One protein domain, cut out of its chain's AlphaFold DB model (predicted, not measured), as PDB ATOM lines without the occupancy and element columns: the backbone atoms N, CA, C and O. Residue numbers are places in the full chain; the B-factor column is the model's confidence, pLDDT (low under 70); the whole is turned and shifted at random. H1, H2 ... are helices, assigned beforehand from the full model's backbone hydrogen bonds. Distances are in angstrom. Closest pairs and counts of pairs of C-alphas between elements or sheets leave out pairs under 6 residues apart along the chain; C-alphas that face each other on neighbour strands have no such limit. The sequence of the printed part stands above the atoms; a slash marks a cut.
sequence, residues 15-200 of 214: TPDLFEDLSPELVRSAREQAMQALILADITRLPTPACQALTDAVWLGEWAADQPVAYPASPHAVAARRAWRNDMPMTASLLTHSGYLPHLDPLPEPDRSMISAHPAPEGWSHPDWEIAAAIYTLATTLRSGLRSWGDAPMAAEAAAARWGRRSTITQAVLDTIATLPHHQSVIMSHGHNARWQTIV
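This is residues 15 to 200 of the 214 residues of an uncharacterized protein of Actinomyces sp. oral taxon 849 str. F0330 (UniProt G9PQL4). A compact ball of helices has H7 in its middle, side by side with H2 and H3 in a three-helix bundle. The hairpin of H4 and H5 packs on H3, with H6 close by, while the hairpin of H9 and H10 meets the last residues of H7 through H9, and H11 crosses H7 nearer its first residues. The printed part has 186 residues with twelve named helices, H1 to H12 in order, and no named strand; the class is all helix. The radius of gyration of the C-alphas is 15.4 A, and the rounded outline spans 44 by 37 by 36 A.

H1, residues 16 to 19, begins at C-alpha 16 (33.481, 27.367, -40.958). H2, residues 24 to 43, is the longest at 28.7 A, and H3, residues 48 to 65, measures 25.9 A. H4 is residues 75 to 85, 15.5 A, H5 residues 89 to 97 and H6 residues 109 to 117. H7, residues 127 to 142, measures 22.1 A from C-alpha 127 at (57.287, 39.613, -33.584). H8 is residues 146 to 149, H9 residues 152 to 163, 16.3 A, H10 residues 168 to 179, 16.6 A, and H11 residues 181 to 191, 14.8 A. H12, residues 196 to 200, ends at C-alpha 200 (43.277, 40.476, -15.084).

H7 is the hub, touching six helices. H2 and H3 form a hairpin at a shallow tilt of 29 degrees, with closest C-alphas Ala 34 and Thr 55 at 5.3 A. H3 touches H7 the same way, also at 29 degrees, with closest C-alphas Leu 54 and Tyr 136 at 6.3 A. H1 only just touches H3, with 3 pairs of C-alphas within 8 A. H4 and H5 form a hairpin at 25 degrees; H5 touches H3, closest C-alphas Ala 53 and Thr 91 at 4.6 A. H6 is close to H4 but not clearly touching, with C-alphas Ala 77 and Asp 111 at 6.3 A. Residues 130 to 134 of H7 touch H11 about perpendicular, at 77 degrees, with closest C-alphas Ala 134 and His 183 at 5.9 A. Residues 141 to 142 of H7 touch H9, which forms a hairpin with H10 at 15 degrees. H8 touches H12, closest C-alphas Arg 147 and Val 200 at 4.3 A. Each O i to N i+4 pair is within hydrogen-bond range in H2 to H7 and H9 to H12; H1 and H8 are too short for one.

The C-alphas of Glu 109 and Ala 194, the two farthest apart, are 46.0 A from each other. The printed part has no cut, and the link from H5 to H6 is long, with 11 residues. The mean pLDDT of the printed part is 75.8; 49 residues are under 70, among them residues 119 to 126, 141 to 152 and 189 to 200.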
ATOM      1  N   THR A  15      37.281  29.186 -42.218       84.44
ATOM      2  CA  THR A  15      36.761  28.025 -42.941       84.44
ATOM      3  C   THR A  15      35.705  27.305 -42.082       84.44
ATOM      4  O   THR A  15      35.992  26.235 -41.548       84.44
ATOM      5  N   PRO A  16      34.506  27.891 -41.873       79.50
ATOM      6  CA  PRO A  16      33.481  27.367 -40.958       79.50
ATOM      7  C   PRO A  16      33.125  25.896 -41.202       79.50
ATOM      8  O   PRO A  16      32.991  25.135 -40.247       79.50
ATOM      9  N   ASP A  17      33.094  25.493 -42.472       83.69
ATOM     10  CA  ASP A  17      32.813  24.136 -42.942       83.69
ATOM     11  C   ASP A  17      33.754  23.082 -42.326       83.69
ATOM     12  O   ASP A  17      33.395  21.919 -42.149       83.69
ATOM     13  N   LEU A  18      34.976  23.472 -41.928       80.88
ATOM     14  CA  LEU A  18      35.913  22.563 -41.262       80.88
ATOM     15  C   LEU A  18      35.483  22.175 -39.841       80.88
ATOM     16  O   LEU A  18      36.088  21.246 -39.293       80.88
ATOM     17  N   PHE A  19      34.480  22.854 -39.277       76.38
ATOM     18  CA  PHE A  19      34.076  22.807 -37.869       76.38
ATOM     19  C   PHE A  19      32.591  22.461 -37.658       76.38
ATOM     20  O   PHE A  19      32.125  22.499 -36.520       76.38
ATOM     21  N   GLU A  20      31.850  22.121 -38.719       68.62
ATOM     22  CA  GLU A  20      30.393  21.893 -38.682       68.62
ATOM     23  C   GLU A  20      29.955  20.751 -37.752       68.62
ATOM     24  O   GLU A  20      28.850  20.785 -37.214       68.62
ATOM     25  N   ASP A  21      30.835  19.782 -37.503       73.50
ATOM     26  CA  ASP A  21      30.546  18.602 -36.679       73.50
ATOM     27  C   ASP A  21      30.832  18.804 -35.176       73.50
ATOM     28  O   ASP A  21      30.757  17.855 -34.394       73.50
ATOM     29  N   LEU A  22      31.198  20.016 -34.741       80.12
ATOM     30  CA  LEU A  22      31.500  20.283 -33.334       80.12
ATOM     31  C   LEU A  22      30.246  20.223 -32.454       80.12
ATOM     32  O   LEU A  22      29.220  20.843 -32.739       80.12
ATOM     33  N   SER A  23      30.362  19.559 -31.301       85.56
ATOM     34  CA  SER A  23      29.319  19.611 -30.279       85.56
ATOM     35  C   SER A  23      29.115  21.050 -29.764       85.56
ATOM     36  O   SER A  23      30.068  21.837 -29.720       85.56
ATOM     37  N   PRO A  24      27.903  21.424 -29.304       84.50
ATOM     38  CA  PRO A  24      27.638  22.773 -28.793       84.50
ATOM     39  C   PRO A  24      28.574  23.203 -27.653       84.50
ATOM     40  O   PRO A  24      28.903  24.381 -27.512       84.50
ATOM     41  N   GLU A  25      29.026  22.248 -26.840       84.00
ATOM     42  CA  GLU A  25      29.963  22.491 -25.744       84.00
ATOM     43  C   GLU A  25      31.353  22.886 -26.254       84.00
ATOM     44  O   GLU A  25      31.957  23.821 -25.722       84.00
ATOM     45  N   LEU A  26      31.833  22.226 -27.309       83.19
ATOM     46  CA  LEU A  26      33.111  22.542 -27.946       83.19
ATOM     47  C   LEU A  26      33.041  23.850 -28.725       83.19
ATOM     48  O   LEU A  26      33.979  24.634 -28.650       83.19
ATOM     49  N   VAL A  27      31.916  24.141 -29.387       85.69
ATOM     50  CA  VAL A  27      31.676  25.449 -30.020       85.69
ATOM     51  C   VAL A  27      31.752  26.567 -28.983       85.69
ATOM     52  O   VAL A  27      32.451  27.560 -29.189       85.69
ATOM     53  N   ARG A  28      31.080  26.403 -27.836       83.69
ATOM     54  CA  ARG A  28      31.150  27.378 -26.740       83.69
ATOM     55  C   ARG A  28      32.581  27.525 -26.225       83.69
ATOM     56  O   ARG A  28      33.055  28.647 -26.082       83.69
ATOM     57  N   SER A  29      33.288  26.415 -25.999       82.81
ATOM     58  CA  SER A  29      34.672  26.448 -25.518       82.81
ATOM     59  C   SER A  29      35.634  27.104 -26.514       82.81
ATOM     60  O   SER A  29      36.458  27.923 -26.107       82.81
ATOM     61  N   ALA A  30      35.510  26.797 -27.808       85.94
ATOM     62  CA  ALA A  30      36.308  27.395 -28.874       85.94
ATOM     63  C   ALA A  30      36.048  28.899 -28.969       85.94
ATOM     64  O   ALA A  30      36.992  29.678 -29.050       85.94
ATOM     65  N   ARG A  31      34.781  29.326 -28.879       85.44
ATOM     66  CA  ARG A  31      34.403  30.745 -28.890       85.44
ATOM     67  C   ARG A  31      34.963  31.494 -27.685       85.44
ATOM     68  O   ARG A  31      35.551  32.557 -27.859       85.44
ATOM     69  N   GLU A  32      34.826  30.933 -26.482       82.19
ATOM     70  CA  GLU A  32      35.379  31.516 -25.255       82.19
ATOM     71  C   GLU A  32      36.902  31.687 -25.356       82.19
ATOM     72  O   GLU A  32      37.414  32.752 -25.009       82.19
ATOM     73  N   GLN A  33      37.617  30.677 -25.869       83.12
ATOM     74  CA  GLN A  33      39.073  30.704 -26.052       83.12
ATOM     75  C   GLN A  33      39.521  31.629 -27.189       83.12
ATOM     76  O   GLN A  33      40.502  32.352 -27.032       83.12
ATOM     77  N   ALA A  34      38.800  31.656 -28.311       87.81
ATOM     78  CA  ALA A  34      39.093  32.535 -29.438       87.81
ATOM     79  C   ALA A  34      38.880  34.002 -29.049       87.81
ATOM     80  O   ALA A  34      39.747  34.827 -29.301       87.81
ATOM     81  N   MET A  35      37.793  34.327 -28.343       83.00
ATOM     82  CA  MET A  35      37.560  35.664 -27.781       83.00
ATOM     83  C   MET A  35      38.718  36.094 -26.874       83.00
ATOM     84  O   MET A  35      39.261  37.190 -26.992       83.00
ATOM     85  N   GLN A  36      39.120  35.197 -25.982       78.69
ATOM     86  CA  GLN A  36      40.257  35.351 -25.087       78.69
ATOM     87  C   GLN A  36      41.561  35.642 -25.855       78.69
ATOM     88  O   GLN A  36      42.282  36.587 -25.525       78.69
ATOM     89  N   ALA A  37      41.830  34.878 -26.911       84.19
ATOM     90  CA  ALA A  37      42.983  35.053 -27.783       84.19
ATOM     91  C   ALA A  37      42.923  36.373 -28.581       84.19
ATOM     92  O   ALA A  37      43.931  37.063 -28.704       84.19
ATOM     93  N   LEU A  38      41.744  36.780 -29.058       85.56
ATOM     94  CA  LEU A  38      41.536  38.021 -29.810       85.56
ATOM     95  C   LEU A  38      41.690  39.273 -28.944       85.56
ATOM     96  O   LEU A  38      42.216  40.278 -29.416       85.56
ATOM     97  N   ILE A  39      41.287  39.218 -27.672       78.50
ATOM     98  CA  ILE A  39      41.548  40.299 -26.714       78.50
ATOM     99  C   ILE A  39      43.059  40.540 -26.592       78.50
ATOM    100  O   ILE A  39      43.500  41.691 -26.603       78.50
ATOM    101  N   LEU A  40      43.854  39.469 -26.510       77.69
ATOM    102  CA  LEU A  40      45.314  39.573 -26.494       77.69
ATOM    103  C   LEU A  40      45.863  40.076 -27.820       77.69
ATOM    104  O   LEU A  40      46.703  40.968 -27.819       77.69
ATOM    105  N   ALA A  41      45.363  39.541 -28.930       82.44
ATOM    106  CA  ALA A  41      45.803  39.915 -30.262       82.44
ATOM    107  C   ALA A  41      45.598  41.416 -30.526       82.44
ATOM    108  O   ALA A  41      46.481  42.076 -31.066       82.44
ATOM    109  N   ASP A  42      44.475  41.977 -30.075       81.12
ATOM    110  CA  ASP A  42      44.173  43.407 -30.167       81.12
ATOM    111  C   ASP A  42      45.123  44.251 -29.292       81.12
ATOM    112  O   ASP A  42      45.673  45.263 -29.727       81.12
ATOM    113  N   ILE A  43      45.411  43.792 -28.071       76.62
ATOM    114  CA  ILE A  43      46.383  44.432 -27.173       76.62
ATOM    115  C   ILE A  43      47.786  44.469 -27.784       76.62
ATOM    116  O   ILE A  43      48.469  45.495 -27.739       76.62
ATOM    117  N   THR A  44      48.217  43.348 -28.349       76.25
ATOM    118  CA  THR A  44      49.540  43.204 -28.951       76.25
ATOM    119  C   THR A  44      49.599  43.729 -30.378       76.25
ATOM    120  O   THR A  44      50.670  43.714 -30.975       76.25
ATOM    121  N   ARG A  45      48.480  44.244 -30.907       79.25
ATOM    122  CA  ARG A  45      48.344  44.777 -32.268       79.25
ATOM    123  C   ARG A  45      48.729  43.764 -33.346       79.25
ATOM    124  O   ARG A  45      49.338  44.136 -34.348       79.25
ATOM    125  N   LEU A  46      48.369  42.499 -33.141       83.56
ATOM    126  CA  LEU A  46      48.535  41.486 -34.172       83.56
ATOM    127  C   LEU A  46      47.749  41.882 -35.430       83.56
ATOM    128  O   LEU A  46      46.606  42.340 -35.330       83.56
ATOM    129  N   PRO A  47      48.334  41.705 -36.623       86.06
ATOM    130  CA  PRO A  47      47.645  41.993 -37.865       86.06
ATOM    131  C   PRO A  47      46.524  40.974 -38.093       86.06
ATOM    132  O   PRO A  47      46.606  39.822 -37.664       86.06
ATOM    133  N   THR A  48      45.493  41.376 -38.836       87.69
ATOM    134  CA  THR A  48      44.304  40.546 -39.101       87.69
ATOM    135  C   THR A  48      44.619  39.115 -39.565       87.69
ATOM    136  O   THR A  48      43.987  38.202 -39.037       87.69
ATOM    137  N   PRO A  49      45.597  38.852 -40.460       87.44
ATOM    138  CA  PRO A  49      45.940  37.480 -40.845       87.44
ATOM    139  C   PRO A  49      46.458  36.622 -39.680       87.44
ATOM    140  O   PRO A  49      46.124  35.442 -39.598       87.44
ATOM    141  N   ALA A  50      47.223  37.209 -38.754       87.69
ATOM    142  CA  ALA A  50      47.711  36.513 -37.566       87.69
ATOM    143  C   ALA A  50      46.572  36.234 -36.576       87.69
ATOM    144  O   ALA A  50      46.493  35.134 -36.031       87.69
ATOM    145  N   CYS A  51      45.654  37.192 -36.399       89.31
ATOM    146  CA  CYS A  51      44.433  36.992 -35.616       89.31
ATOM    147  C   CYS A  51      43.572  35.861 -36.189       89.31
ATOM    148  O   CYS A  51      43.094  35.018 -35.437       89.31
ATOM    149  N   GLN A  52      43.416  35.811 -37.515       91.19
ATOM    150  CA  GLN A  52      42.644  34.767 -38.181       91.19
ATOM    151  C   GLN A  52      43.293  33.395 -37.991       91.19
ATOM    152  O   GLN A  52      42.624  32.454 -37.573       91.19
ATOM    153  N   ALA A  53      44.607  33.296 -38.213       91.06
ATOM    154  CA  ALA A  53      45.342  32.049 -38.036       91.06
ATOM    155  C   ALA A  53      45.268  31.526 -36.592       91.06
ATOM    156  O   ALA A  53      45.123  30.322 -36.375       91.06
ATOM    157  N   LEU A  54      45.342  32.437 -35.619       90.50
ATOM    158  CA  LEU A  54      45.191  32.167 -34.194       90.50
ATOM    159  C   LEU A  54      43.781  31.669 -33.851       90.50
ATOM    160  O   LEU A  54      43.653  30.649 -33.173       90.50
ATOM    161  N   THR A  55      42.736  32.341 -34.344       92.50
ATOM    162  CA  THR A  55      41.347  31.880 -34.207       92.50
ATOM    163  C   THR A  55      41.209  30.475 -34.787       92.50
ATOM    164  O   THR A  55      40.795  29.559 -34.081       92.50
ATOM    165  N   ASP A  56      41.634  30.258 -36.029       92.88
ATOM    166  CA  ASP A  56      41.518  28.960 -36.696       92.88
ATOM    167  C   ASP A  56      42.269  27.845 -35.947       92.88
ATOM    168  O   ASP A  56      41.788  26.714 -35.865       92.88
ATOM    169  N   ALA A  57      43.421  28.160 -35.345       92.06
ATOM    170  CA  ALA A  57      44.189  27.213 -34.542       92.06
ATOM    171  C   ALA A  57      43.441  26.807 -33.263       92.06
ATOM    172  O   ALA A  57      43.461  25.635 -32.887       92.06
ATOM    173  N   VAL A  58      42.759  27.747 -32.598       90.50
ATOM    174  CA  VAL A  58      41.918  27.451 -31.424       90.50
ATOM    175  C   VAL A  58      40.770  26.521 -31.811       90.50
ATOM    176  O   VAL A  58      40.573  25.489 -31.170       90.50
ATOM    177  N   TRP A  59      40.053  26.839 -32.892       91.75
ATOM    178  CA  TRP A  59      38.933  26.023 -33.367       91.75
ATOM    179  C   TRP A  59      39.376  24.612 -33.781       91.75
ATOM    180  O   TRP A  59      38.747  23.630 -33.387       91.75
ATOM    181  N   LEU A  60      40.488  24.483 -34.513       91.06
ATOM    182  CA  LEU A  60      41.035  23.173 -34.892       91.06
ATOM    183  C   LEU A  60      41.555  22.389 -33.683       91.06
ATOM    184  O   LEU A  60      41.443  21.164 -33.665       91.06
ATOM    185  N   GLY A  61      42.100  23.078 -32.679       86.88
ATOM    186  CA  GLY A  61      42.528  22.477 -31.418       86.88
ATOM    187  C   GLY A  61      41.364  21.869 -30.633       86.88
ATOM    188  O   GLY A  61      41.473  20.725 -30.185       86.88
ATOM    189  N   GLU A  62      40.238  22.584 -30.513       85.25
ATOM    190  CA  GLU A  62      39.021  22.039 -29.887       85.25
ATOM    191  C   GLU A  62      38.428  20.887 -30.697       85.25
ATOM    192  O   GLU A  62      38.106  19.849 -30.126       85.25
ATOM    193  N   TRP A  63      38.350  21.021 -32.024       87.50
ATOM    194  CA  TRP A  63      37.896  19.933 -32.893       87.50
ATOM    195  C   TRP A  63      38.733  18.670 -32.721       87.50
ATOM    196  O   TRP A  63      38.186  17.574 -32.592       87.50
ATOM    197  N   ALA A  64      40.058  18.808 -32.668       85.19
ATOM    198  CA  ALA A  64      40.944  17.667 -32.526       85.19
ATOM    199  C   ALA A  64      40.867  16.995 -31.148       85.19
ATOM    200  O   ALA A  64      41.164  15.805 -31.049       85.19
ATOM    201  N   ALA A  65      40.468  17.725 -30.099       77.50
ATOM    202  CA  ALA A  65      40.287  17.170 -28.759       77.50
ATOM    203  C   ALA A  65      39.124  16.163 -28.673       77.50
ATOM    204  O   ALA A  65      39.134  15.313 -27.787       77.50
ATOM    205  N   ASP A  66      38.164  16.244 -29.598       77.25
ATOM    206  CA  ASP A  66      36.996  15.356 -29.688       77.25
ATOM    207  C   ASP A  66      37.160  14.240 -30.726       77.25
ATOM    208  O   ASP A  66      36.323  13.349 -30.858       77.25
ATOM    209  N   GLN A  67      38.255  14.258 -31.489       76.00
ATOM    210  CA  GLN A  67      38.496  13.192 -32.448       76.00
ATOM    211  C   GLN A  67      38.812  11.884 -31.715       76.00
ATOM    212  O   GLN A  67      39.517  11.897 -30.700       76.00
ATOM    213  N   PRO A  68      38.358  10.731 -32.238       65.69
ATOM    214  CA  PRO A  68      38.739   9.423 -31.727       65.69
ATOM    215  C   PRO A  68      40.205   9.158 -32.086       65.69
ATOM    216  O   PRO A  68      40.529   8.427 -33.023       65.69
ATOM    217  N   VAL A  69      41.118   9.807 -31.368       60.84
ATOM    218  CA  VAL A  69      42.549   9.669 -31.590       60.84
ATOM    219  C   VAL A  69      43.048   8.522 -30.725       60.84
ATOM    220  O   VAL A  69      43.212   8.648 -29.512       60.84
ATOM    221  N   ALA A  70      43.287   7.369 -31.351       55.72
ATOM    222  CA  ALA A  70      44.069   6.323 -30.716       55.72
ATOM    223  C   ALA A  70      45.510   6.831 -30.582       55.72
ATOM    224  O   ALA A  70      46.155   7.160 -31.586       55.72
ATOM    225  N   TYR A  71      46.013   6.891 -29.346       49.75
ATOM    226  CA  TYR A  71      47.443   7.062 -29.106       49.75
ATOM    227  C   TYR A  71      48.177   6.031 -29.989       49.75
ATOM    228  O   TYR A  71      47.834   4.845 -29.961       49.75
ATOM    229  N   PRO A  72      49.107   6.482 -30.842       54.06
ATOM    230  CA  PRO A  72      50.076   7.497 -30.471       54.06
ATOM    231  C   PRO A  72      49.793   8.939 -30.933       54.06
ATOM    232  O   PRO A  72      50.407   9.841 -30.389       54.06
ATOM    233  N   ALA A  73      48.861   9.215 -31.849       63.78
ATOM    234  CA  ALA A  73      48.716  10.570 -32.406       63.78
ATOM    235  C   ALA A  73      48.255  11.621 -31.365       63.78
ATOM    236  O   ALA A  73      47.284  11.410 -30.642       63.78
ATOM    237  N   SER A  74      48.929  12.775 -31.302       73.44
ATOM    238  CA  SER A  74      48.484  13.913 -30.481       73.44
ATOM    239  C   SER A  74      47.329  14.675 -31.158       73.44
ATOM    240  O   SER A  74      47.414  14.929 -32.365       73.44
ATOM    241  N   PRO A  75      46.284  15.118 -30.426       78.56
ATOM    242  CA  PRO A  75      45.239  15.996 -30.963       78.56
ATOM    243  C   PRO A  75      45.796  17.223 -31.699       78.56
ATOM    244  O   PRO A  75      45.357  17.544 -32.799       78.56
ATOM    245  N   HIS A  76      46.845  17.863 -31.171       80.19
ATOM    246  CA  HIS A  76      47.454  19.025 -31.833       80.19
ATOM    247  C   HIS A  76      48.102  18.656 -33.172       80.19
ATOM    248  O   HIS A  76      47.998  19.408 -34.138       80.19
ATOM    249  N   ALA A  77      48.685  17.461 -33.284       83.81
ATOM    250  CA  ALA A  77      49.220  16.978 -34.552       83.81
ATOM    251  C   ALA A  77      48.108  16.624 -35.556       83.81
ATOM    252  O   ALA A  77      48.262  16.824 -36.762       83.81
ATOM    253  N   VAL A  78      46.962  16.124 -35.081       86.50
ATOM    254  CA  VAL A  78      45.768  15.904 -35.917       86.50
ATOM    255  C   VAL A  78      45.234  17.236 -36.457       86.50
ATOM    256  O   VAL A  78      44.998  17.345 -37.662       86.50
ATOM    257  N   ALA A  79      45.127  18.256 -35.602       89.38
ATOM    258  CA  ALA A  79      44.763  19.617 -35.988       89.38
ATOM    259  C   ALA A  79      45.755  20.213 -37.004       89.38
ATOM    260  O   ALA A  79      45.338  20.691 -38.059       89.38
ATOM    261  N   ALA A  80      47.063  20.124 -36.738       90.25
ATOM    262  CA  ALA A  80      48.113  20.639 -37.618       90.25
ATOM    263  C   ALA A  80      48.050  20.015 -39.019       90.25
ATOM    264  O   ALA A  80      48.046  20.726 -40.022       90.25
ATOM    265  N   ARG A  81      47.920  18.684 -39.113       88.38
ATOM    266  CA  ARG A  81      47.753  17.989 -40.402       88.38
ATOM    267  C   ARG A  81      46.504  18.443 -41.149       88.38
ATOM    268  O   ARG A  81      46.540  18.552 -42.373       88.38
ATOM    269  N   ARG A  82      45.397  18.678 -40.437       90.19
ATOM    270  CA  ARG A  82      44.164  19.193 -41.047       90.19
ATOM    271  C   ARG A  82      44.377  20.603 -41.594       90.19
ATOM    272  O   ARG A  82      43.981  20.842 -42.727       90.19
ATOM    273  N   ALA A  83      45.058  21.480 -40.860       91.81
ATOM    274  CA  ALA A  83      45.403  22.823 -41.330       91.81
ATOM    275  C   ALA A  83      46.308  22.790 -42.579       91.81
ATOM    276  O   ALA A  83      46.006  23.449 -43.570       91.81
ATOM    277  N   TRP A  84      47.360  21.959 -42.586       89.75
ATOM    278  CA  TRP A  84      48.245  21.804 -43.749       89.75
ATOM    279  C   TRP A  84      47.503  21.327 -45.005       89.75
ATOM    280  O   TRP A  84      47.759  21.822 -46.098       89.75
ATOM    281  N   ARG A  85      46.552  20.394 -44.863       90.75
ATOM    282  CA  ARG A  85      45.742  19.891 -45.991       90.75
ATOM    283  C   ARG A  85      44.770  20.920 -46.564       90.75
ATOM    284  O   ARG A  85      44.328  20.735 -47.692       90.75
ATOM    285  N   ASN A  86      44.427  21.949 -45.796       90.94
ATOM    286  CA  ASN A  86      43.483  22.994 -46.188       90.94
ATOM    287  C   ASN A  86      44.183  24.326 -46.503       90.94
ATOM    288  O   ASN A  86      43.542  25.367 -46.470       90.94
ATOM    289  N   ASP A  87      45.488  24.296 -46.801       88.94
ATOM    290  CA  ASP A  87      46.273  25.474 -47.198       88.94
ATOM    291  C   ASP A  87      46.261  26.612 -46.154       88.94
ATOM    292  O   ASP A  87      46.183  27.796 -46.471       88.94
ATOM    293  N   MET A  88      46.353  26.246 -44.868       90.25
ATOM    294  CA  MET A  88      46.382  27.185 -43.738       90.25
ATOM    295  C   MET A  88      47.771  27.211 -43.069       90.25
ATOM    296  O   MET A  88      47.914  26.764 -41.927       90.25
ATOM    297  N   PRO A  89      48.834  27.698 -43.737       86.62
ATOM    298  CA  PRO A  89      50.215  27.483 -43.299       86.62
ATOM    299  C   PRO A  89      50.550  28.130 -41.949       86.62
ATOM    300  O   PRO A  89      51.265  27.538 -41.142       86.62
ATOM    301  N   MET A  90      50.015  29.322 -41.658       85.88
ATOM    302  CA  MET A  90      50.261  29.991 -40.375       85.88
ATOM    303  C   MET A  90      49.547  29.274 -39.221       85.88
ATOM    304  O   MET A  90      50.162  29.017 -38.189       85.88
ATOM    305  N   THR A  91      48.288  28.877 -39.417       90.69
ATOM    306  CA  THR A  91      47.519  28.060 -38.466       90.69
ATOM    307  C   THR A  91      48.206  26.726 -38.199       90.69
ATOM    308  O   THR A  91      48.379  26.323 -37.051       90.69
ATOM    309  N   ALA A  92      48.645  26.053 -39.262       90.12
ATOM    310  CA  ALA A  92      49.324  24.774 -39.168       90.12
ATOM    311  C   ALA A  92      50.674  24.896 -38.447       90.12
ATOM    312  O   ALA A  92      51.004  24.049 -37.619       90.12
ATOM    313  N   SER A  93      51.414  25.979 -38.693       87.12
ATOM    314  CA  SER A  93      52.649  26.314 -37.982       87.12
ATOM    315  C   SER A  93      52.410  26.548 -36.484       87.12
ATOM    316  O   SER A  93      53.098  25.941 -35.662       87.12
ATOM    317  N   LEU A  94      51.390  27.332 -36.104       88.00
ATOM    318  CA  LEU A  94      51.014  27.534 -34.697       88.00
ATOM    319  C   LEU A  94      50.700  26.196 -34.007       88.00
ATOM    320  O   LEU A  94      51.237  25.910 -32.942       88.00
ATOM    321  N   LEU A  95      49.907  25.338 -34.651       88.50
ATOM    322  CA  LEU A  95      49.540  24.016 -34.127       88.50
ATOM    323  C   LEU A  95      50.722  23.038 -34.028       88.50
ATOM    324  O   LEU A  95      50.706  22.138 -33.190       88.50
ATOM    325  N   THR A  96      51.727  23.191 -34.894       87.12
ATOM    326  CA  THR A  96      52.906  22.310 -34.949       87.12
ATOM    327  C   THR A  96      53.965  22.717 -33.923       87.12
ATOM    328  O   THR A  96      54.595  21.852 -33.316       87.12
ATOM    329  N   HIS A  97      54.168  24.023 -33.733       83.62
ATOM    330  CA  HIS A  97      55.323  24.564 -33.006       83.62
ATOM    331  C   HIS A  97      54.974  25.302 -31.712       83.62
ATOM    332  O   HIS A  97      55.883  25.740 -31.015       83.62
ATOM    333  N   SER A  98      53.690  25.451 -31.388       79.69
ATOM    334  CA  SER A  98      53.221  26.139 -30.177       79.69
ATOM    335  C   SER A  98      52.343  25.221 -29.324       79.69
ATOM    336  O   SER A  98      51.921  24.146 -29.757       79.69
ATOM    337  N   GLY A  99      52.049  25.638 -28.090       76.06
ATOM    338  CA  GLY A  99      51.340  24.796 -27.130       76.06
ATOM    339  C   GLY A  99      52.221  23.666 -26.595       76.06
ATOM    340  O   GLY A  99      53.443  23.771 -26.558       76.06
ATOM    341  N   TYR A 100      51.600  22.559 -26.189       70.12
ATOM    342  CA  TYR A 100      52.305  21.451 -25.536       70.12
ATOM    343  C   TYR A 100      52.923  20.431 -26.507       70.12
ATOM    344  O   TYR A 100      53.741  19.620 -26.080       70.12
ATOM    345  N   LEU A 101      52.552  20.435 -27.797       77.56
ATOM    346  CA  LEU A 101      53.013  19.435 -28.777       77.56
ATOM    347  C   LEU A 101      54.551  19.342 -28.890       77.56
ATOM    348  O   LEU A 101      55.047  18.217 -28.838       77.56
ATOM    349  N   PRO A 102      55.316  20.453 -28.977       74.44
ATOM    350  CA  PRO A 102      56.783  20.406 -29.047       74.44
ATOM    351  C   PRO A 102      57.451  19.823 -27.797       74.44
ATOM    352  O   PRO A 102      58.620  19.453 -27.839       74.44
ATOM    353  N   HIS A 103      56.715  19.766 -26.685       72.25
ATOM    354  CA  HIS A 103      57.199  19.335 -25.377       72.25
ATOM    355  C   HIS A 103      56.727  17.924 -25.005       72.25
ATOM    356  O   HIS A 103      57.036  17.434 -23.922       72.25
ATOM    357  N   LEU A 104      55.971  17.251 -25.879       72.94
ATOM    358  CA  LEU A 104      55.646  15.844 -25.678       72.94
ATOM    359  C   LEU A 104      56.903  14.996 -25.930       72.94
ATOM    360  O   LEU A 104      57.439  14.978 -27.032       72.94
ATOM    361  N   ASP A 105      57.356  14.255 -24.922       69.38
ATOM    362  CA  ASP A 105      58.460  13.299 -25.053       69.38
ATOM    363  C   ASP A 105      58.074  11.956 -24.399       69.38
ATOM    364  O   ASP A 105      57.707  11.940 -23.218       69.38
ATOM    365  N   PRO A 106      58.095  10.823 -25.133       71.50
ATOM    366  CA  PRO A 106      58.409  10.691 -26.558       71.50
ATOM    367  C   PRO A 106      57.264  11.128 -27.478       71.50
ATOM    368  O   PRO A 106      56.127  10.663 -27.356       71.50
ATOM    369  N   LEU A 107      57.592  11.949 -28.481       74.94
ATOM    370  CA  LEU A 107      56.721  12.172 -29.638       74.94
ATOM    371  C   LEU A 107      56.669  10.900 -30.500       74.94
ATOM    372  O   LEU A 107      57.721  10.345 -30.819       74.94
ATOM    373  N   PRO A 108      55.487  10.445 -30.931       77.12
ATOM    374  CA  PRO A 108      55.344   9.377 -31.919       77.12
ATOM    375  C   PRO A 108      56.110   9.665 -33.209       77.12
ATOM    376  O   PRO A 108      56.163  10.811 -33.651       77.12
ATOM    377  N   GLU A 109      56.602   8.625 -33.888       81.50
ATOM    378  CA  GLU A 109      57.315   8.789 -35.165       81.50
ATOM    379  C   GLU A 109      56.545   9.602 -36.229       81.50
ATOM    380  O   GLU A 109      57.162  10.462 -36.859       81.50
ATOM    381  N   PRO A 110      55.215   9.437 -36.407       79.94
ATOM    382  CA  PRO A 110      54.462  10.269 -37.347       79.94
ATOM    383  C   PRO A 110      54.469  11.764 -36.999       79.94
ATOM    384  O   PRO A 110      54.522  12.604 -37.895       79.94
ATOM    385  N   ASP A 111      54.427  12.101 -35.710       83.25
ATOM    386  CA  ASP A 111      54.402  13.489 -35.250       83.25
ATOM    387  C   ASP A 111      55.814  14.099 -35.324       83.25
ATOM    388  O   ASP A 111      55.964  15.239 -35.763       83.25
ATOM    389  N   ARG A 112      56.865  13.312 -35.039       82.44
ATOM    390  CA  ARG A 112      58.267  13.706 -35.283       82.44
ATOM    391  C   ARG A 112      58.548  13.970 -36.761       82.44
ATOM    392  O   ARG A 112      59.169  14.976 -37.103       82.44
ATOM    393  N   SER A 113      58.073  13.081 -37.635       84.06
ATOM    394  CA  SER A 113      58.215  13.216 -39.088       84.06
ATOM    395  C   SER A 113      57.497  14.464 -39.602       84.06
ATOM    396  O   SER A 113      58.050  15.196 -40.417       84.06
ATOM    397  N   MET A 114      56.294  14.750 -39.091       85.50
ATOM    398  CA  MET A 114      55.547  15.965 -39.425       85.50
ATOM    399  C   MET A 114      56.301  17.235 -39.007       85.50
ATOM    400  O   MET A 114      56.468  18.122 -39.836       85.50
ATOM    401  N   ILE A 115      56.787  17.313 -37.762       83.62
ATOM    402  CA  ILE A 115      57.567  18.468 -37.278       83.62
ATOM    403  C   ILE A 115      58.838  18.658 -38.119       83.62
ATOM    404  O   ILE A 115      59.214  19.782 -38.430       83.62
ATOM    405  N   SER A 116      59.485  17.564 -38.523       83.75
ATOM    406  CA  SER A 116      60.690  17.619 -39.361       83.75
ATOM    407  C   SER A 116      60.390  18.067 -40.798       83.75
ATOM    408  O   SER A 116      61.199  18.762 -41.404       83.75
ATOM    409  N   ALA A 117      59.240  17.668 -41.351       84.25
ATOM    410  CA  ALA A 117      58.805  18.035 -42.701       84.25
ATOM    411  C   ALA A 117      58.285  19.477 -42.794       84.25
ATOM    412  O   ALA A 117      58.349  20.095 -43.855       84.25
ATOM    413  N   HIS A 118      57.783  20.005 -41.682       82.62
ATOM    414  CA  HIS A 118      57.324  21.377 -41.543       82.62
ATOM    415  C   HIS A 118      58.165  22.045 -40.465       82.62
ATOM    416  O   HIS A 118      57.675  22.216 -39.352       82.62
ATOM    417  N   PRO A 119      59.443  22.364 -40.744       69.31
ATOM    418  CA  PRO A 119      60.239  23.070 -39.769       69.31
ATOM    419  C   PRO A 119      59.587  24.419 -39.472       69.31
ATOM    420  O   PRO A 119      58.945  25.040 -40.325       69.31
ATOM    421  N   ALA A 120      59.829  24.866 -38.249       67.00
ATOM    422  CA  ALA A 120      59.790  26.257 -37.857       67.00
ATOM    423  C   ALA A 120      60.133  27.180 -39.049       67.00
ATOM    424  O   ALA A 120      61.247  27.056 -39.560       67.00
ATOM    425  N   PRO A 121      59.222  28.061 -39.524       64.88
ATOM    426  CA  PRO A 121      59.515  28.941 -40.657       64.88
ATOM    427  C   PRO A 121      60.877  29.640 -40.502       64.88
ATOM    428  O   PRO A 121      61.122  30.275 -39.487       64.88
ATOM    429  N   GLU A 122      61.797  29.546 -41.463       45.44
ATOM    430  CA  GLU A 122      63.086  30.243 -41.324       45.44
ATOM    431  C   GLU A 122      62.863  31.767 -41.253       45.44
ATOM    432  O   GLU A 122      62.174  32.342 -42.093       45.44
ATOM    433  N   GLY A 123      63.424  32.427 -40.231       47.62
ATOM    434  CA  GLY A 123      63.211  33.862 -39.987       47.62
ATOM    435  C   GLY A 123      62.172  34.202 -38.911       47.62
ATOM    436  O   GLY A 123      61.515  35.233 -39.023       47.62
ATOM    437  N   TRP A 124      62.065  33.391 -37.846       49.94
ATOM    438  CA  TRP A 124      61.252  33.604 -36.624       49.94
ATOM    439  C   TRP A 124      61.364  34.976 -35.936       49.94
ATOM    440  O   TRP A 124      60.651  35.235 -34.985       49.94
ATOM    441  N   SER A 125      62.156  35.909 -36.455       51.12
ATOM    442  CA  SER A 125      62.232  37.301 -36.016       51.12
ATOM    443  C   SER A 125      61.029  38.175 -36.412       51.12
ATOM    444  O   SER A 125      61.166  39.401 -36.415       51.12
ATOM    445  N   HIS A 126      59.879  37.606 -36.804       61.66
ATOM    446  CA  HIS A 126      58.665  38.405 -36.975       61.66
ATOM    447  C   HIS A 126      57.897  38.414 -35.649       61.66
ATOM    448  O   HIS A 126      57.291  37.393 -35.307       61.66
ATOM    449  N   PRO A 127      57.880  39.543 -34.918       71.38
ATOM    450  CA  PRO A 127      57.287  39.613 -33.584       71.38
ATOM    451  C   PRO A 127      55.838  39.107 -33.566       71.38
ATOM    452  O   PRO A 127      55.421  38.466 -32.610       71.38
ATOM    453  N   ASP A 128      55.085  39.301 -34.650       76.56
ATOM    454  CA  ASP A 128      53.692  38.853 -34.732       76.56
ATOM    455  C   ASP A 128      53.503  37.330 -34.646       76.56
ATOM    456  O   ASP A 128      52.527  36.877 -34.051       76.56
ATOM    457  N   TRP A 129      54.402  36.516 -35.215       78.88
ATOM    458  CA  TRP A 129      54.264  35.058 -35.112       78.88
ATOM    459  C   TRP A 129      54.603  34.582 -33.698       78.88
ATOM    460  O   TRP A 129      53.852  33.794 -33.132       78.88
ATOM    461  N   GLU A 130      55.674  35.109 -33.102       78.19
ATOM    462  CA  GLU A 130      56.080  34.798 -31.724       78.19
ATOM    463  C   GLU A 130      54.995  35.205 -30.714       78.19
ATOM    464  O   GLU A 130      54.634  34.447 -29.811       78.19
ATOM    465  N   ILE A 131      54.405  36.385 -30.908       80.38
ATOM    466  CA  ILE A 131      53.265  36.861 -30.127       80.38
ATOM    467  C   ILE A 131      52.051  35.944 -30.340       80.38
ATOM    468  O   ILE A 131      51.431  35.534 -29.361       80.38
ATOM    469  N   ALA A 132      51.712  35.575 -31.580       86.12
ATOM    470  CA  ALA A 132      50.589  34.675 -31.860       86.12
ATOM    471  C   ALA A 132      50.793  33.275 -31.254       86.12
ATOM    472  O   ALA A 132      49.861  32.726 -30.670       86.12
ATOM    473  N   ALA A 133      52.006  32.723 -31.324       82.62
ATOM    474  CA  ALA A 133      52.394  31.454 -30.708       82.62
ATOM    475  C   ALA A 133      52.226  31.485 -29.184       82.62
ATOM    476  O   ALA A 133      51.680  30.555 -28.578       82.62
ATOM    477  N   ALA A 134      52.635  32.586 -28.558       79.81
ATOM    478  CA  ALA A 134      52.484  32.791 -27.127       79.81
ATOM    479  C   ALA A 134      51.022  32.940 -26.707       79.81
ATOM    480  O   ALA A 134      50.589  32.295 -25.754       79.81
ATOM    481  N   ILE A 135      50.245  33.738 -27.442       83.00
ATOM    482  CA  ILE A 135      48.809  33.897 -27.207       83.00
ATOM    483  C   ILE A 135      48.094  32.555 -27.372       83.00
ATOM    484  O   ILE A 135      47.327  32.170 -26.493       83.00
ATOM    485  N   TYR A 136      48.374  31.820 -28.454       85.12
ATOM    486  CA  TYR A 136      47.805  30.498 -28.704       85.12
ATOM    487  C   TYR A 136      48.101  29.547 -27.548       85.12
ATOM    488  O   TYR A 136      47.194  28.912 -27.009       85.12
ATOM    489  N   THR A 137      49.366  29.493 -27.131       78.25
ATOM    490  CA  THR A 137      49.800  28.656 -26.019       78.25
ATOM    491  C   THR A 137      49.049  29.027 -24.747       78.25
ATOM    492  O   THR A 137      48.424  28.158 -24.151       78.25
ATOM    493  N   LEU A 138      49.033  30.300 -24.346       74.75
ATOM    494  CA  LEU A 138      48.360  30.748 -23.124       74.75
ATOM    495  C   LEU A 138      46.847  30.479 -23.162       74.75
ATOM    496  O   LEU A 138      46.283  30.005 -22.172       74.75
ATOM    497  N   ALA A 139      46.195  30.726 -24.301       78.00
ATOM    498  CA  ALA A 139      44.759  30.533 -24.459       78.00
ATOM    499  C   ALA A 139      44.350  29.055 -24.363       78.00
ATOM    500  O   ALA A 139      43.436  28.712 -23.611       78.00
ATOM    501  N   THR A 140      45.063  28.173 -25.066       74.00
ATOM    502  CA  THR A 140      44.691  26.752 -25.197       74.00
ATOM    503  C   THR A 140      45.208  25.873 -24.063       74.00
ATOM    504  O   THR A 140      44.548  24.912 -23.659       74.00
ATOM    505  N   THR A 141      46.375  26.212 -23.519       63.25
ATOM    506  CA  THR A 141      47.056  25.424 -22.487       63.25
ATOM    507  C   THR A 141      46.418  25.621 -21.122       63.25
ATOM    508  O   THR A 141      46.265  24.676 -20.347       63.25
ATOM    509  N   LEU A 142      46.033  26.860 -20.828       55.41
ATOM    510  CA  LEU A 142      45.635  27.239 -19.484       55.41
ATOM    511  C   LEU A 142      44.131  27.112 -19.310       55.41
ATOM    512  O   LEU A 142      43.688  26.639 -18.266       55.41
ATOM    513  N   ARG A 143      43.334  27.493 -20.324       61.41
ATOM    514  CA  ARG A 143      41.857  27.581 -20.259       61.41
ATOM    515  C   ARG A 143      41.327  28.248 -18.970       61.41
ATOM    516  O   ARG A 143      40.139  28.177 -18.674       61.41
ATOM    517  N   SER A 144      42.193  28.893 -18.187       50.97
ATOM    518  CA  SER A 144      41.953  29.362 -16.820       50.97
ATOM    519  C   SER A 144      41.615  30.845 -16.775       50.97
ATOM    520  O   SER A 144      41.673  31.484 -15.724       50.97
ATOM    521  N   GLY A 145      41.231  31.387 -17.931       57.50
ATOM    522  CA  GLY A 145      40.864  32.776 -18.105       57.50
ATOM    523  C   GLY A 145      42.056  33.725 -18.027       57.50
ATOM    524  O   GLY A 145      43.165  33.381 -17.606       57.50
ATOM    525  N   LEU A 146      41.779  34.967 -18.408       59.50
ATOM    526  CA  LEU A 146      42.754  36.037 -18.625       59.50
ATOM    527  C   LEU A 146      43.707  36.281 -17.439       59.50
ATOM    528  O   LEU A 146      44.863  36.650 -17.629       59.50
ATOM    529  N   ARG A 147      43.245  36.023 -16.208       60.12
ATOM    530  CA  ARG A 147      44.012  36.208 -14.966       60.12
ATOM    531  C   ARG A 147      45.224  35.279 -14.850       60.12
ATOM    532  O   ARG A 147      46.250  35.681 -14.320       60.12
ATOM    533  N   SER A 148      45.111  34.053 -15.353       59.31
ATOM    534  CA  SER A 148      46.168  33.033 -15.262       59.31
ATOM    535  C   SER A 148      47.342  33.262 -16.217       59.31
ATOM    536  O   SER A 148      48.365  32.601 -16.115       59.31
ATOM    537  N   TRP A 149      47.216  34.196 -17.156       64.25
ATOM    538  CA  TRP A 149      48.197  34.384 -18.225       64.25
ATOM    539  C   TRP A 149      49.364  35.293 -17.844       64.25
ATOM    540  O   TRP A 149      50.450  35.162 -18.407       64.25
ATOM    541  N   GLY A 150      49.151  36.186 -16.873       59.78
ATOM    542  CA  GLY A 150      50.202  37.016 -16.278       59.78
ATOM    543  C   GLY A 150      50.938  36.349 -15.111       59.78
ATOM    544  O   GLY A 150      51.861  36.948 -14.570       59.78
ATOM    545  N   ASP A 151      50.532  35.139 -14.710       69.12
ATOM    546  CA  ASP A 151      51.027  34.449 -13.516       69.12
ATOM    547  C   ASP A 151      51.299  32.967 -13.834       69.12
ATOM    548  O   ASP A 151      50.399  32.123 -13.847       69.12
ATOM    549  N   ALA A 152      52.565  32.656 -14.128       67.94
ATOM    550  CA  ALA A 152      53.024  31.303 -14.444       67.94
ATOM    551  C   ALA A 152      52.703  30.261 -13.340       67.94
ATOM    552  O   ALA A 152      52.288  29.152 -13.682       67.94
ATOM    553  N   PRO A 153      52.831  30.572 -12.036       72.00
ATOM    554  CA  PRO A 153      52.305  29.723 -10.965       72.00
ATOM    555  C   PRO A 153      50.806  29.396 -11.078       72.00
ATOM    556  O   PRO A 153      50.433  28.226 -10.989       72.00
ATOM    557  N   MET A 154      49.939  30.382 -11.330       71.00
ATOM    558  CA  MET A 154      48.496  30.123 -11.490       71.00
ATOM    559  C   MET A 154      48.190  29.272 -12.729       71.00
ATOM    560  O   MET A 154      47.339  28.380 -12.696       71.00
ATOM    561  N   ALA A 155      48.901  29.534 -13.823       68.56
ATOM    562  CA  ALA A 155      48.857  28.743 -15.044       68.56
ATOM    563  C   ALA A 155      49.222  27.265 -14.790       68.56
ATOM    564  O   ALA A 155      48.520  26.347 -15.225       68.56
ATOM    565  N   ALA A 156      50.286  27.035 -14.018       72.44
ATOM    566  CA  ALA A 156      50.733  25.711 -13.609       72.44
ATOM    567  C   ALA A 156      49.695  24.972 -12.747       72.44
ATOM    568  O   ALA A 156      49.433  23.784 -12.960       72.44
ATOM    569  N   GLU A 157      49.066  25.671 -11.798       75.88
ATOM    570  CA  GLU A 157      48.005  25.112 -10.954       75.88
ATOM    571  C   GLU A 157      46.781  24.686 -11.772       75.88
ATOM    572  O   GLU A 157      46.270  23.580 -11.581       75.88
ATOM    573  N   ALA A 158      46.346  25.519 -12.721       71.56
ATOM    574  CA  ALA A 158      45.228  25.210 -13.609       71.56
ATOM    575  C   ALA A 158      45.511  23.988 -14.498       71.56
ATOM    576  O   ALA A 158      44.683  23.075 -14.597       71.56
ATOM    577  N   ALA A 159      46.708  23.927 -15.088       69.50
ATOM    578  CA  ALA A 159      47.141  22.797 -15.901       69.50
ATOM    579  C   ALA A 159      47.166  21.486 -15.101       69.50
ATOM    580  O   ALA A 159      46.698  20.445 -15.573       69.50
ATOM    581  N   ALA A 160      47.676  21.537 -13.869       73.56
ATOM    582  CA  ALA A 160      47.715  20.397 -12.964       73.56
ATOM    583  C   ALA A 160      46.322  19.970 -12.479       73.56
ATOM    584  O   ALA A 160      46.085  18.773 -12.311       73.56
ATOM    585  N   ALA A 161      45.407  20.917 -12.252       70.44
ATOM    586  CA  ALA A 161      44.029  20.630 -11.864       70.44
ATOM    587  C   ALA A 161      43.249  19.931 -12.987       70.44
ATOM    588  O   ALA A 161      42.446  19.042 -12.712       70.44
ATOM    589  N   ARG A 162      43.503  20.305 -14.247       65.31
ATOM    590  CA  ARG A 162      42.805  19.755 -15.415       65.31
ATOM    591  C   ARG A 162      43.345  18.400 -15.860       65.31
ATOM    592  O   ARG A 162      42.572  17.473 -16.073       65.31
ATOM    593  N   TRP A 163      44.657  18.301 -16.043       68.19
ATOM    594  CA  TRP A 163      45.286  17.130 -16.661       68.19
ATOM    595  C   TRP A 163      45.914  16.182 -15.632       68.19
ATOM    596  O   TRP A 163      46.245  15.049 -15.966       68.19
ATOM    597  N   GLY A 164      46.019  16.615 -14.373       67.94
ATOM    598  CA  GLY A 164      46.603  15.859 -13.272       67.94
ATOM    599  C   GLY A 164      48.108  16.094 -13.127       67.94
ATOM    600  O   GLY A 164      48.867  15.976 -14.078       67.94
ATOM    601  N   ARG A 165      48.577  16.329 -11.893       72.88
ATOM    602  CA  ARG A 165      49.977  16.694 -11.558       72.88
ATOM    603  C   ARG A 165      51.085  15.812 -12.151       72.88
ATOM    604  O   ARG A 165      52.224  16.251 -12.199       72.88
ATOM    605  N   ARG A 166      50.790  14.559 -12.506       74.31
ATOM    606  CA  ARG A 166      51.758  13.581 -13.041       74.31
ATOM    607  C   ARG A 166      51.544  13.267 -14.525       74.31
ATOM    608  O   ARG A 166      52.159  12.339 -15.036       74.31
ATOM    609  N   SER A 167      50.633  13.973 -15.190       71.06
ATOM    610  CA  SER A 167      50.370  13.783 -16.612       71.06
ATOM    611  C   SER A 167      51.518  14.336 -17.445       71.06
ATOM    612  O   SER A 167      52.025  15.424 -17.171       71.06
ATOM    613  N   THR A 168      51.886  13.610 -18.498       69.81
ATOM    614  CA  THR A 168      52.834  14.077 -19.517       69.81
ATOM    615  C   THR A 168      52.338  15.350 -20.199       69.81
ATOM    616  O   THR A 168      53.148  16.205 -20.532       69.81
ATOM    617  N   ILE A 169      51.018  15.533 -20.317       67.38
ATOM    618  CA  ILE A 169      50.414  16.775 -20.815       67.38
ATOM    619  C   ILE A 169      50.653  17.913 -19.820       67.38
ATOM    620  O   ILE A 169      51.059  18.989 -20.233       67.38
ATOM    621  N   THR A 170      50.460  17.693 -18.511       71.06
ATOM    622  CA  THR A 170      50.777  18.721 -17.504       71.06
ATOM    623  C   THR A 170      52.249  19.097 -17.554       71.06
ATOM    624  O   THR A 170      52.546  20.282 -17.568       71.06
ATOM    625  N   GLN A 171      53.164  18.128 -17.617       72.50
ATOM    626  CA  GLN A 171      54.593  18.435 -17.678       72.50
ATOM    627  C   GLN A 171      54.950  19.215 -18.947       72.50
ATOM    628  O   GLN A 171      55.577  20.261 -18.844       72.50
ATOM    629  N   ALA A 172      54.459  18.776 -20.108       71.06
ATOM    630  CA  ALA A 172      54.656  19.473 -21.374       71.06
ATOM    631  C   ALA A 172      54.143  20.920 -21.312       71.06
ATOM    632  O   ALA A 172      54.832  21.831 -21.743       71.06
ATOM    633  N   VAL A 173      52.978  21.141 -20.697       71.19
ATOM    634  CA  VAL A 173      52.418  22.474 -20.442       71.19
ATOM    635  C   VAL A 173      53.318  23.322 -19.541       71.19
ATOM    636  O   VAL A 173      53.538  24.494 -19.839       71.19
ATOM    637  N   LEU A 174      53.830  22.765 -18.442       75.12
ATOM    638  CA  LEU A 174      54.744  23.477 -17.544       75.12
ATOM    639  C   LEU A 174      56.049  23.842 -18.250       75.12
ATOM    640  O   LEU A 174      56.536  24.961 -18.087       75.12
ATOM    641  N   ASP A 175      56.570  22.932 -19.068       74.44
ATOM    642  CA  ASP A 175      57.764  23.159 -19.874       74.44
ATOM    643  C   ASP A 175      57.504  24.245 -20.925       74.44
ATOM    644  O   ASP A 175      58.349  25.118 -21.113       74.44
ATOM    645  N   THR A 176      56.312  24.277 -21.536       71.94
ATOM    646  CA  THR A 176      55.916  25.388 -22.407       71.94
ATOM    647  C   THR A 176      55.838  26.701 -21.633       71.94
ATOM    648  O   THR A 176      56.437  27.685 -22.042       71.94
ATOM    649  N   ILE A 177      55.166  26.751 -20.478       71.19
ATOM    650  CA  ILE A 177      55.098  27.971 -19.651       71.19
ATOM    651  C   ILE A 177      56.509  28.471 -19.296       71.19
ATOM    652  O   ILE A 177      56.752  29.678 -19.308       71.19
ATOM    653  N   ALA A 178      57.457  27.566 -19.039       73.12
ATOM    654  CA  ALA A 178      58.840  27.905 -18.720       73.12
ATOM    655  C   ALA A 178      59.629  28.512 -19.897       73.12
ATOM    656  O   ALA A 178      60.593  29.242 -19.658       73.12
ATOM    657  N   THR A 179      59.231  28.270 -21.153       67.94
ATOM    658  CA  THR A 179      59.829  28.914 -22.342       67.94
ATOM    659  C   THR A 179      59.151  30.235 -22.715       67.94
ATOM    660  O   THR A 179      59.695  31.031 -23.485       67.94
ATOM    661  N   LEU A 180      57.992  30.530 -22.124       67.62
ATOM    662  CA  LEU A 180      57.234  31.752 -22.367       67.62
ATOM    663  C   LEU A 180      57.657  33.033 -21.614       67.62
ATOM    664  O   LEU A 180      57.061  34.053 -21.958       67.62
ATOM    665  N   PRO A 181      58.633  33.118 -20.677       71.12
ATOM    666  CA  PRO A 181      58.914  34.378 -19.970       71.12
ATOM    667  C   PRO A 181      59.190  35.569 -20.896       71.12
ATOM    668  O   PRO A 181      58.719  36.678 -20.646       71.12
ATOM    669  N   HIS A 182      59.904  35.332 -22.001       70.12
ATOM    670  CA  HIS A 182      60.140  36.352 -23.022       70.12
ATOM    671  C   HIS A 182      58.823  36.818 -23.657       70.12
ATOM    672  O   HIS A 182      58.524  38.010 -23.679       70.12
ATOM    673  N   HIS A 183      57.985  35.880 -24.083       70.88
ATOM    674  CA  HIS A 183      56.722  36.180 -24.740       70.88
ATOM    675  C   HIS A 183      55.663  36.774 -23.797       70.88
ATOM    676  O   HIS A 183      54.940  37.687 -24.187       70.88
ATOM    677  N   GLN A 184      55.601  36.331 -22.537       73.38
ATOM    678  CA  GLN A 184      54.800  36.962 -21.487       73.38
ATOM    679  C   GLN A 184      55.260  38.398 -21.259       73.38
ATOM    680  O   GLN A 184      54.425  39.285 -21.153       73.38
ATOM    681  N   SER A 185      56.572  38.656 -21.243       71.62
ATOM    682  CA  SER A 185      57.105  40.016 -21.141       71.62
ATOM    683  C   SER A 185      56.722  40.880 -22.343       71.62
ATOM    684  O   SER A 185      56.393  42.050 -22.153       71.62
ATOM    685  N   VAL A 186      56.730  40.333 -23.563       70.94
ATOM    686  CA  VAL A 186      56.270  41.035 -24.775       70.94
ATOM    687  C   VAL A 186      54.774  41.345 -24.664       70.94
ATOM    688  O   VAL A 186      54.387  42.509 -24.748       70.94
ATOM    689  N   ILE A 187      53.931  40.355 -24.355       71.19
ATOM    690  CA  ILE A 187      52.482  40.543 -24.158       71.19
ATOM    691  C   ILE A 187      52.205  41.568 -23.049       71.19
ATOM    692  O   ILE A 187      51.404  42.482 -23.241       71.19
ATOM    693  N   MET A 188      52.899  41.471 -21.911       70.31
ATOM    694  CA  MET A 188      52.782  42.419 -20.802       70.31
ATOM    695  C   MET A 188      53.230  43.820 -21.214       70.31
ATOM    696  O   MET A 188      52.530  44.780 -20.919       70.31
ATOM    697  N   SER A 189      54.346  43.968 -21.928       68.75
ATOM    698  CA  SER A 189      54.845  45.278 -22.376       68.75
ATOM    699  C   SER A 189      53.876  45.952 -23.349       68.75
ATOM    700  O   SER A 189      53.619  47.151 -23.237       68.75
ATOM    701  N   HIS A 190      53.277  45.185 -24.263       66.88
ATOM    702  CA  HIS A 190      52.249  45.692 -25.170       66.88
ATOM    703  C   HIS A 190      50.911  45.961 -24.445       66.88
ATOM    704  O   HIS A 190      50.247  46.955 -24.742       66.88
ATOM    705  N   GLY A 191      50.559  45.154 -23.437       61.44
ATOM    706  CA  GLY A 191      49.329  45.269 -22.639       61.44
ATOM    707  C   GLY A 191      49.328  46.277 -21.497       61.44
ATOM    708  O   GLY A 191      48.260  46.782 -21.137       61.44
ATOM    709  N   HIS A 192      50.494  46.641 -20.965       55.41
ATOM    710  CA  HIS A 192      50.639  47.631 -19.894       55.41
ATOM    711  C   HIS A 192      50.214  49.047 -20.308       55.41
ATOM    712  O   HIS A 192      49.986  49.899 -19.449       55.41
ATOM    713  N   ASN A 193      50.004  49.289 -21.602       56.06
ATOM    714  CA  ASN A 193      49.295  50.461 -22.095       56.06
ATOM    715  C   ASN A 193      47.785  50.330 -21.776       56.06
ATOM    716  O   ASN A 193      46.973  49.953 -22.616       56.06
ATOM    717  N   ALA A 194      47.431  50.611 -20.515       50.25
ATOM    718  CA  ALA A 194      46.099  50.741 -19.895       50.25
ATOM    719  C   ALA A 194      45.139  49.528 -19.892       50.25
ATOM    720  O   ALA A 194      44.275  49.463 -19.019       50.25
ATOM    721  N   ARG A 195      45.251  48.564 -20.811       58.84
ATOM    722  CA  ARG A 195      44.195  47.558 -21.047       58.84
ATOM    723  C   ARG A 195      44.315  46.284 -20.198       58.84
ATOM    724  O   ARG A 195      43.305  45.643 -19.923       58.84
ATOM    725  N   TRP A 196      45.521  45.930 -19.746       61.28
ATOM    726  CA  TRP A 196      45.785  44.645 -19.079       61.28
ATOM    727  C   TRP A 196      45.223  44.521 -17.652       61.28
ATOM    728  O   TRP A 196      44.724  43.459 -17.288       61.28
ATOM    729  N   GLN A 197      45.220  45.595 -16.850       57.03
ATOM    730  CA  GLN A 197      44.730  45.543 -15.457       57.03
ATOM    731  C   GLN A 197      43.236  45.186 -15.367       57.03
ATOM    732  O   GLN A 197      42.860  44.310 -14.594       57.03
ATOM    733  N   THR A 198      42.392  45.774 -16.220       59.25
ATOM    734  CA  THR A 198      40.941  45.498 -16.268       59.25
ATOM    735  C   THR A 198      40.626  44.049 -16.665       59.25
ATOM    736  O   THR A 198      39.647  43.460 -16.210       59.25
ATOM    737  N   ILE A 199      41.476  43.462 -17.503       57.09
ATOM    738  CA  ILE A 199      41.353  42.097 -18.016       57.09
ATOM    739  C   ILE A 199      41.739  41.058 -16.950       57.09
ATOM    740  O   ILE A 199      41.054  40.046 -16.786       57.09
ATOM    741  N   VAL A 200      42.797  41.333 -16.182       55.75
ATOM    742  CA  VAL A 200      43.277  40.476 -15.084       55.75
ATOM    743  C   VAL A 200      42.309  40.469 -13.893       55.75
ATOM    744  O   VAL A 200      42.159  39.440 -13.231       55.75
TER     745      VAL A 200